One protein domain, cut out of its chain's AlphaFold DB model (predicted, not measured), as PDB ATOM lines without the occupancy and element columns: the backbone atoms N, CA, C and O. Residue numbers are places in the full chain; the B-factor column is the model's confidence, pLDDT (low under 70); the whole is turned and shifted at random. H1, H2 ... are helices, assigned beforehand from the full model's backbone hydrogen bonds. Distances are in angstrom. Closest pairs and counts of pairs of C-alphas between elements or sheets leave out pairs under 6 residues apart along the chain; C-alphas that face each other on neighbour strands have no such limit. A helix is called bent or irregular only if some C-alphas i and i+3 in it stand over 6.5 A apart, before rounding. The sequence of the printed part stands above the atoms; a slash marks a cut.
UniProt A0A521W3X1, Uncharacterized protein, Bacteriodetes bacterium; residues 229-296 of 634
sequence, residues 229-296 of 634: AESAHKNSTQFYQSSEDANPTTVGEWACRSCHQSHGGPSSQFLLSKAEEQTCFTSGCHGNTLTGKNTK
ATOM      1  N   ALA A 229      23.891 -44.556 -61.747       94.50
ATOM      2  CA  ALA A 229      24.133 -43.627 -62.849       94.50
ATOM      3  C   ALA A 229      22.879 -42.825 -63.234       94.50
ATOM      4  O   ALA A 229      22.979 -41.652 -63.580       94.50
ATOM      5  N   GLU A 230      21.694 -43.428 -63.136       95.31
ATOM      6  CA  GLU A 230      20.427 -42.772 -63.457       95.31
ATOM      7  C   GLU A 230      19.746 -42.140 -62.241       95.31
ATOM      8  O   GLU A 230      18.720 -41.482 -62.400       95.31
ATOM      9  N   SER A 231      20.266 -42.349 -61.030       96.12
ATOM     10  CA  SER A 231      19.641 -41.849 -59.806       96.12
ATOM     11  C   SER A 231      19.596 -40.318 -59.768       96.12
ATOM     12  O   SER A 231      20.470 -39.620 -60.293       96.12
ATOM     13  N   ALA A 232      18.582 -39.777 -59.093       94.56
ATOM     14  CA  ALA A 232      18.451 -38.344 -58.859       94.56
ATOM     15  C   ALA A 232      19.638 -37.791 -58.058       94.56
ATOM     16  O   ALA A 232      20.057 -36.665 -58.302       94.56
ATOM     17  N   HIS A 233      20.205 -38.581 -57.139       94.31
ATOM     18  CA  HIS A 233      21.332 -38.160 -56.308       94.31
ATOM     19  C   HIS A 233      22.635 -38.062 -57.104       94.31
ATOM     20  O   HIS A 233      23.304 -37.035 -57.004       94.31
ATOM     21  N   LYS A 234      22.967 -39.045 -57.959       95.06
ATOM     22  CA  LYS A 234      24.168 -38.955 -58.813       95.06
ATOM     23  C   LYS A 234      24.124 -37.757 -59.760       95.06
ATOM     24  O   LYS A 234      25.152 -37.144 -60.029       95.06
ATOM     25  N   ASN A 235      22.935 -37.433 -60.260       93.81
ATOM     26  CA  ASN A 235      22.725 -36.351 -61.218       93.81
ATOM     27  C   ASN A 235      22.362 -35.013 -60.549       93.81
ATOM     28  O   ASN A 235      22.011 -34.050 -61.233       93.81
ATOM     29  N   SER A 236      22.420 -34.936 -59.217       91.81
ATOM     30  CA  SER A 236      22.014 -33.747 -58.475       91.81
ATOM     31  C   SER A 236      23.076 -32.657 -58.536       91.81
ATOM     32  O   SER A 236      24.209 -32.843 -58.096       91.81
ATOM     33  N   THR A 237      22.671 -31.468 -58.977       90.69
ATOM     34  CA  THR A 237      23.481 -30.245 -58.901       90.69
ATOM     35  C   THR A 237      23.226 -29.457 -57.613       90.69
ATOM     36  O   THR A 237      23.566 -28.276 -57.535       90.69
ATOM     37  N   GLN A 238      22.550 -30.053 -56.625       87.88
ATOM     38  CA  GLN A 238      22.283 -29.397 -55.348       87.88
ATOM     39  C   GLN A 238      23.603 -29.133 -54.624       87.88
ATOM     40  O   GLN A 238      24.424 -30.040 -54.496       87.88
ATOM     41  N   PHE A 239      23.773 -27.904 -54.137       87.19
ATOM     42  CA  PHE A 239      24.936 -27.503 -53.350       87.19
ATOM     43  C   PHE A 239      25.133 -28.432 -52.148       87.19
ATOM     44  O   PHE A 239      24.194 -28.684 -51.392       87.19
ATOM     45  N   TYR A 240      26.369 -28.883 -51.956       85.44
ATOM     46  CA  TYR A 240      26.788 -29.679 -50.815       85.44
ATOM     47  C   TYR A 240      28.079 -29.095 -50.239       85.44
ATOM     48  O   TYR A 240      29.076 -28.946 -50.946       85.44
ATOM     49  N   GLN A 241      28.058 -28.774 -48.945       83.94
ATOM     50  CA  GLN A 241      29.258 -28.393 -48.208       83.94
ATOM     51  C   GLN A 241      29.759 -29.611 -47.442       83.94
ATOM     52  O   GLN A 241      29.114 -30.054 -46.489       83.94
ATOM     53  N   SER A 242      30.911 -30.135 -47.847       76.00
ATOM     54  CA  SER A 242      31.550 -31.211 -47.101       76.00
ATOM     55  C   SER A 242      32.180 -30.671 -45.810       76.00
ATOM     56  O   SER A 242      32.577 -29.506 -45.732       76.00
ATOM     57  N   SER A 243      32.280 -31.527 -44.794       71.19
ATOM     58  CA  SER A 243      33.067 -31.258 -43.584       71.19
ATOM     59  C   SER A 243      34.569 -31.499 -43.787       71.19
ATOM     60  O   SER A 243      35.364 -31.130 -42.925       71.19
ATOM     61  N   GLU A 244      34.963 -32.124 -44.902       70.00
ATOM     62  CA  GLU A 244      36.337 -32.563 -45.171       70.00
ATOM     63  C   GLU A 244      37.111 -31.641 -46.124       70.00
ATOM     64  O   GLU A 244      38.339 -31.591 -46.070       70.00
ATOM     65  N   ASP A 245      36.399 -30.930 -46.992       70.31
ATOM     66  CA  ASP A 245      36.908 -29.985 -47.980       70.31
ATOM     67  C   ASP A 245      36.118 -28.675 -47.866       70.31
ATOM     68  O   ASP A 245      34.883 -28.660 -47.859       70.31
ATOM     69  N   ALA A 246      36.852 -27.569 -47.749       72.50
ATOM     70  CA  ALA A 246      36.285 -26.230 -47.670       72.50
ATOM     71  C   ALA A 246      35.717 -25.763 -49.019       72.50
ATOM     72  O   ALA A 246      34.903 -24.840 -49.040       72.50
ATOM     73  N   ASN A 247      36.119 -26.389 -50.129       78.50
ATOM     74  CA  ASN A 247      35.607 -26.057 -51.447       78.50
ATOM     75  C   ASN A 247      34.148 -26.525 -51.602       78.50
ATOM     76  O   ASN A 247      33.838 -27.691 -51.347       78.50
ATOM     77  N   PRO A 248      33.247 -25.633 -52.041       75.81
ATOM     78  CA  PRO A 248      31.901 -26.003 -52.450       75.81
ATOM     79  C   PRO A 248      31.881 -27.095 -53.519       75.81
ATOM     80  O   PRO A 248      32.653 -27.042 -54.472       75.81
ATOM     81  N   THR A 249      30.931 -28.020 -53.413       88.38
ATOM     82  CA  THR A 249      30.669 -29.054 -54.424       88.38
ATOM     83  C   THR A 249      29.158 -29.294 -54.548       88.38
ATOM     84  O   THR A 249      28.342 -28.522 -54.029       88.38
ATOM     85  N   THR A 250      28.759 -30.344 -55.260       90.56
ATOM     86  CA  THR A 250      27.368 -30.783 -55.384       90.56
ATOM     87  C   THR A 250      27.181 -32.192 -54.839       90.56
ATOM     88  O   THR A 250      28.138 -32.955 -54.710       90.56
ATOM     89  N   VAL A 251      25.935 -32.570 -54.548       91.12
ATOM     90  CA  VAL A 251      25.601 -33.949 -54.153       91.12
ATOM     91  C   VAL A 251      26.047 -34.961 -55.220       91.12
ATOM     92  O   VAL A 251      26.581 -36.011 -54.884       91.12
ATOM     93  N   GLY A 252      25.882 -34.649 -56.509       92.50
ATOM     94  CA  GLY A 252      26.261 -35.555 -57.593       92.50
ATOM     95  C   GLY A 252      27.771 -35.724 -57.787       92.50
ATOM     96  O   GLY A 252      28.217 -36.823 -58.123       92.50
ATOM     97  N   GLU A 253      28.546 -34.660 -57.562       91.69
ATOM     98  CA  GLU A 253      30.014 -34.641 -57.691       91.69
ATOM     99  C   GLU A 253      30.713 -35.231 -56.457       91.69
ATOM    100  O   GLU A 253      31.693 -35.968 -56.569       91.69
ATOM    101  N   TRP A 254      30.186 -34.966 -55.257       91.75
ATOM    102  CA  TRP A 254      30.677 -35.597 -54.029       91.75
ATOM    103  C   TRP A 254      30.169 -37.045 -53.880       91.75
ATOM    104  O   TRP A 254      30.797 -37.877 -53.214       91.75
ATOM    105  N   ALA A 255      29.097 -37.372 -54.610       94.31
ATOM    106  CA  ALA A 255      28.597 -38.709 -54.903       94.31
ATOM    107  C   ALA A 255      28.362 -39.547 -53.633       94.31
ATOM    108  O   ALA A 255      27.644 -39.127 -52.727       94.31
ATOM    109  N   CYS A 256      28.958 -40.741 -53.535       94.06
ATOM    110  CA  CYS A 256      28.781 -41.633 -52.384       94.06
ATOM    111  C   CYS A 256      29.141 -40.951 -51.054       94.06
ATOM    112  O   CYS A 256      28.519 -41.225 -50.029       94.06
ATOM    113  N   ARG A 257      30.104 -40.023 -51.076       91.94
ATOM    114  CA  ARG A 257      30.589 -39.312 -49.888       91.94
ATOM    115  C   ARG A 257      29.633 -38.224 -49.402       91.94
ATOM    116  O   ARG A 257      29.854 -37.651 -48.341       91.94
ATOM    117  N   SER A 258      28.573 -37.918 -50.155       90.69
ATOM    118  CA  SER A 258      27.525 -36.997 -49.696       90.69
ATOM    119  C   SER A 258      26.715 -37.578 -48.549       90.69
ATOM    120  O   SER A 258      26.213 -36.825 -47.716       90.69
ATOM    121  N   CYS A 259      26.620 -38.907 -48.498       91.50
ATOM    122  CA  CYS A 259      25.896 -39.632 -47.465       91.50
ATOM    123  C   CYS A 259      26.837 -40.478 -46.610       91.50
ATOM    124  O   CYS A 259      26.669 -40.501 -45.392       91.50
ATOM    125  N   HIS A 260      27.827 -41.131 -47.224       92.50
ATOM    126  CA  HIS A 260      28.729 -42.056 -46.547       92.50
ATOM    127  C   HIS A 260      30.022 -41.396 -46.063       92.50
ATOM    128  O   HIS A 260      30.590 -40.537 -46.731       92.50
ATOM    129  N   GLN A 261      30.518 -41.865 -44.923       90.31
ATOM    130  CA  GLN A 261      31.780 -41.471 -44.318       90.31
ATOM    131  C   GLN A 261      32.621 -42.725 -44.072       90.31
ATOM    132  O   GLN A 261      32.242 -43.587 -43.284       90.31
ATOM    133  N   SER A 262      33.758 -42.830 -44.762       91.06
ATOM    134  CA  SER A 262      34.574 -44.049 -44.763       91.06
ATOM    135  C   SER A 262      35.306 -44.311 -43.450       91.06
ATOM    136  O   SER A 262      35.673 -45.452 -43.208       91.06
ATOM    137  N   HIS A 263      35.535 -43.285 -42.628       91.56
ATOM    138  CA  HIS A 263      36.221 -43.393 -41.341       91.56
ATOM    139  C   HIS A 263      35.526 -42.533 -40.296       91.56
ATOM    140  O   HIS A 263      35.237 -41.363 -40.560       91.56
ATOM    141  N   GLY A 264      35.265 -43.080 -39.111       88.19
ATOM    142  CA  GLY A 264      34.621 -42.330 -38.033       88.19
ATOM    143  C   GLY A 264      33.132 -42.030 -38.260       88.19
ATOM    144  O   GLY A 264      32.624 -41.051 -37.715       88.19
ATOM    145  N   GLY A 265      32.432 -42.820 -39.084       86.44
ATOM    146  CA  GLY A 265      31.016 -42.600 -39.405       86.44
ATOM    147  C   GLY A 265      30.095 -42.742 -38.177       86.44
ATOM    148  O   GLY A 265      30.116 -43.793 -37.532       86.44
ATOM    149  N   PRO A 266      29.252 -41.746 -37.835       83.94
ATOM    150  CA  PRO A 266      28.357 -41.831 -36.676       83.94
ATOM    151  C   PRO A 266      27.356 -42.993 -36.726       83.94
ATOM    152  O   PRO A 266      27.017 -43.550 -35.684       83.94
ATOM    153  N   SER A 267      26.891 -43.381 -37.919       83.75
ATOM    154  CA  SER A 267      26.120 -44.615 -38.112       83.75
ATOM    155  C   SER A 267      27.063 -45.725 -38.560       83.75
ATOM    156  O   SER A 267      27.254 -45.958 -39.755       83.75
ATOM    157  N   SER A 268      27.689 -46.380 -37.581       83.38
ATOM    158  CA  SER A 268      28.768 -47.344 -37.807       83.38
ATOM    159  C   SER A 268      28.363 -48.453 -38.777       83.38
ATOM    160  O   SER A 268      29.047 -48.659 -39.765       83.38
ATOM    161  N   GLN A 269      27.197 -49.076 -38.594       85.25
ATOM    162  CA  GLN A 269      26.735 -50.205 -39.413       85.25
ATOM    163  C   GLN A 269      26.469 -49.878 -40.895       85.25
ATOM    164  O   GLN A 269      26.468 -50.784 -41.726       85.25
ATOM    165  N   PHE A 270      26.273 -48.607 -41.252       89.75
ATOM    166  CA  PHE A 270      25.997 -48.167 -42.630       89.75
ATOM    167  C   PHE A 270      27.068 -47.220 -43.187       89.75
ATOM    168  O   PHE A 270      26.980 -46.797 -44.344       89.75
ATOM    169  N   LEU A 271      28.064 -46.877 -42.364       91.69
ATOM    170  CA  LEU A 271      29.067 -45.853 -42.642       91.69
ATOM    171  C   LEU A 271      28.427 -44.553 -43.133       91.69
ATOM    172  O   LEU A 271      28.897 -43.960 -44.097       91.69
ATOM    173  N   LEU A 272      27.315 -44.129 -42.525       90.94
ATOM    174  CA  LEU A 272      26.710 -42.839 -42.856       90.94
ATOM    175  C   LEU A 272      27.408 -41.728 -42.079       90.94
ATOM    176  O   LEU A 272      27.787 -41.894 -40.918       90.94
ATOM    177  N   SER A 273      27.520 -40.571 -42.725       88.06
ATOM    178  CA  SER A 273      28.071 -39.336 -42.159       88.06
ATOM    179  C   SER A 273      27.270 -38.809 -40.967       88.06
ATOM    180  O   SER A 273      27.773 -37.984 -40.205       88.06
ATOM    181  N   LYS A 274      26.025 -39.276 -40.788       87.69
ATOM    182  CA  LYS A 274      25.143 -38.967 -39.658       87.69
ATOM    183  C   LYS A 274      24.273 -40.175 -39.315       87.69
ATOM    184  O   LYS A 274      24.231 -41.153 -40.052       87.69
ATOM    185  N   ALA A 275      23.578 -40.111 -38.184       84.94
ATOM    186  CA  ALA A 275      22.598 -41.129 -37.825       84.94
ATOM    187  C   ALA A 275      21.384 -41.060 -38.772       84.94
ATOM    188  O   ALA A 275      20.722 -40.025 -38.825       84.94
ATOM    189  N   GLU A 276      21.145 -42.137 -39.527       84.69
ATOM    190  CA  GLU A 276      19.899 -42.432 -40.264       84.69
ATOM    191  C   GLU A 276      19.280 -41.216 -40.979       84.69
ATOM    192  O   GLU A 276      19.915 -40.673 -41.891       84.69
ATOM    193  N   GLU A 277      18.090 -40.750 -40.574       88.31
ATOM    194  CA  GLU A 277      17.342 -39.674 -41.240       88.31
ATOM    195  C   GLU A 277      18.118 -38.357 -41.263       88.31
ATOM    196  O   GLU A 277      17.950 -37.542 -42.175       88.31
ATOM    197  N   GLN A 278      19.010 -38.128 -40.294       88.38
ATOM    198  CA  GLN A 278      19.824 -36.913 -40.265       88.38
ATOM    199  C   GLN A 278      20.771 -36.837 -41.461       88.38
ATOM    200  O   GLN A 278      21.117 -35.735 -41.899       88.38
ATOM    201  N   THR A 279      21.142 -37.978 -42.043       89.06
ATOM    202  CA  THR A 279      21.888 -38.011 -43.307       89.06
ATOM    203  C   THR A 279      21.072 -37.393 -44.442       89.06
ATOM    204  O   THR A 279      21.628 -36.706 -45.295       89.06
ATOM    205  N   CYS A 280      19.749 -37.565 -44.426       90.44
ATOM    206  CA  CYS A 280      18.838 -37.037 -45.439       90.44
ATOM    207  C   CYS A 280      18.408 -35.589 -45.163       90.44
ATOM    208  O   CYS A 280      18.245 -34.808 -46.101       90.44
ATOM    209  N   PHE A 281      18.200 -35.206 -43.901       90.12
ATOM    210  CA  PHE A 281      17.646 -33.887 -43.561       90.12
ATOM    211  C   PHE A 281      18.678 -32.765 -43.508       90.12
ATOM    212  O   PHE A 281      18.352 -31.594 -43.695       90.12
ATOM    213  N   THR A 282      19.932 -33.091 -43.240       83.69
ATOM    214  CA  THR A 282      20.939 -32.060 -43.004       83.69
ATOM    215  C   THR A 282      21.627 -31.608 -44.295       83.69
ATOM    216  O   THR A 282      21.318 -32.066 -45.395       83.69
ATOM    217  N   SER A 283      22.552 -30.651 -44.169       75.06
ATOM    218  CA  SER A 283      23.400 -30.184 -45.274       75.06
ATOM    219  C   SER A 283      22.618 -29.640 -46.479       75.06
ATOM    220  O   SER A 283      23.100 -29.690 -47.606       75.06
ATOM    221  N   GLY A 284      21.410 -29.108 -46.251       74.88
ATOM    222  CA  GLY A 284      20.608 -28.485 -47.304       74.88
ATOM    223  C   GLY A 284      19.828 -29.447 -48.201       74.88
ATOM    224  O   GLY A 284      19.347 -29.011 -49.249       74.88
ATOM    225  N   CYS A 285      19.723 -30.726 -47.817       88.31
ATOM    226  CA  CYS A 285      19.045 -31.764 -48.593       88.31
ATOM    227  C   CYS A 285      17.524 -31.739 -48.367       88.31
ATOM    228  O   CYS A 285      16.847 -30.894 -48.943       88.31
ATOM    229  N   HIS A 286      16.973 -32.635 -47.542       92.44
ATOM    230  CA  HIS A 286      15.522 -32.824 -47.384       92.44
ATOM    231  C   HIS A 286      14.934 -32.280 -46.074       92.44
ATOM    232  O   HIS A 286      13.796 -32.609 -45.735       92.44
ATOM    233  N   GLY A 287      15.696 -31.479 -45.326       90.81
ATOM    234  CA  GLY A 287      15.285 -30.970 -44.018       90.81
ATOM    235  C   GLY A 287      14.787 -29.532 -43.993       90.81
ATOM    236  O   GLY A 287      14.678 -28.853 -45.012       90.81
ATOM    237  N   ASN A 288      14.547 -29.048 -42.775       88.75
ATOM    238  CA  ASN A 288      13.974 -27.725 -42.508       88.75
ATOM    239  C   ASN A 288      14.860 -26.545 -42.928       88.75
ATOM    240  O   ASN A 288      14.383 -25.420 -43.072       88.75
ATOM    241  N   THR A 289      16.155 -26.777 -43.129       83.25
ATOM    242  CA  THR A 289      17.089 -25.767 -43.635       83.25
ATOM    243  C   THR A 289      17.509 -26.143 -45.047       83.25
ATOM    244  O   THR A 289      18.493 -26.852 -45.240       83.25
ATOM    245  N   LEU A 290      16.751 -25.672 -46.038       78.38
ATOM    246  CA  LEU A 290      17.086 -25.845 -47.449       78.38
ATOM    247  C   LEU A 290      18.057 -24.753 -47.904       78.38
ATOM    248  O   LEU A 290      17.855 -23.572 -47.628       78.38
ATOM    249  N   THR A 291      19.096 -25.140 -48.639       64.69
ATOM    250  CA  THR A 291      20.100 -24.214 -49.194       64.69
ATOM    251  C   THR A 291      19.949 -24.003 -50.704       64.69
ATOM    252  O   THR A 291      20.707 -23.238 -51.294       64.69
ATOM    253  N   GLY A 292      18.963 -24.642 -51.352       61.50
ATOM    254  CA  GLY A 292      18.762 -24.569 -52.803       61.50
ATOM    255  C   GLY A 292      17.299 -24.669 -53.237       61.50
ATOM    256  O   GLY A 292      16.424 -25.026 -52.457       61.50
ATOM    257  N   LYS A 293      17.038 -24.323 -54.505       59.75
ATOM    258  CA  LYS A 293      15.684 -24.261 -55.094       59.75
ATOM    259  C   LYS A 293      15.109 -25.624 -55.501       59.75
ATOM    260  O   LYS A 293      13.911 -25.712 -55.740       59.75
ATOM    261  N   ASN A 294      15.953 -26.653 -55.615       68.12
ATOM    262  CA  ASN A 294      15.597 -27.929 -56.247       68.12
ATOM    263  C   ASN A 294      15.389 -29.079 -55.252       68.12
ATOM    264  O   ASN A 294      15.133 -30.208 -55.670       68.12
ATOM    265  N   THR A 295      15.496 -28.815 -53.950       79.88
ATOM    266  CA  THR A 295      15.165 -29.779 -52.901       79.88
ATOM    267  C   THR A 295      13.823 -29.448 -52.265       79.88
ATOM    268  O   THR A 295      13.386 -28.298 -52.230       79.88
ATOM    269  N   LYS A 296      13.140 -30.486 -51.784       88.00
ATOM    270  CA  LYS A 296      11.869 -30.363 -51.073       88.00
ATOM    271  C   LYS A 296      12.103 -30.615 -49.589       88.00
ATOM    272  O   LYS A 296      12.840 -31.544 -49.252       88.00
TER     273      LYS A 296
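Overview. This is residues 229 to 296 of the 634 residues of an uncharacterized protein of Bacteriodetes bacterium (UniProt A0A521W3X1). This part has little regular structure: a chain of loops folds back on itself, with the short helix H1 on one side and the short helix H2 on the other. The long loop of residues 259 to 276 joins the two sides. The printed part has 68 residues, with two named helices, H1 then H2, and no named strand; the class is all helix, though the named elements hold only 13 residues. It is compact, with a radius of gyration of the C-alphas of 11.5 A and spans of 31 by 27 by 24 A.

Along the chain. Residues 239 to 240 pair antiparallel with residues 249 to 250. H1, residues 251 to 258, begins at C-alpha 251 (25.601, -33.949, -54.153) and is 5.7 A long. H2, residues 277 to 281, is 6.2 A long and ends at C-alpha 281 (17.646, -33.887, -43.561).

Arrangement. H1 and H2 are apart, joined by a long link of 18 residues. H1 is irregular: C-alphas 253 and 256 are 8.9 A apart. In H1, 1 of 4 O i to N i+4 pairs and 2 of 5 O i to N i+3 pairs are within hydrogen-bond range; in H2 every O i to N i+4 pair is.

Size, cuts and confidence. The two C-alphas farthest apart, those of Gln 269 and Lys 293, are 32.3 A apart. The printed part has no cut. Its mean pLDDT is 85.8, and residues 291 to 294 are under 70.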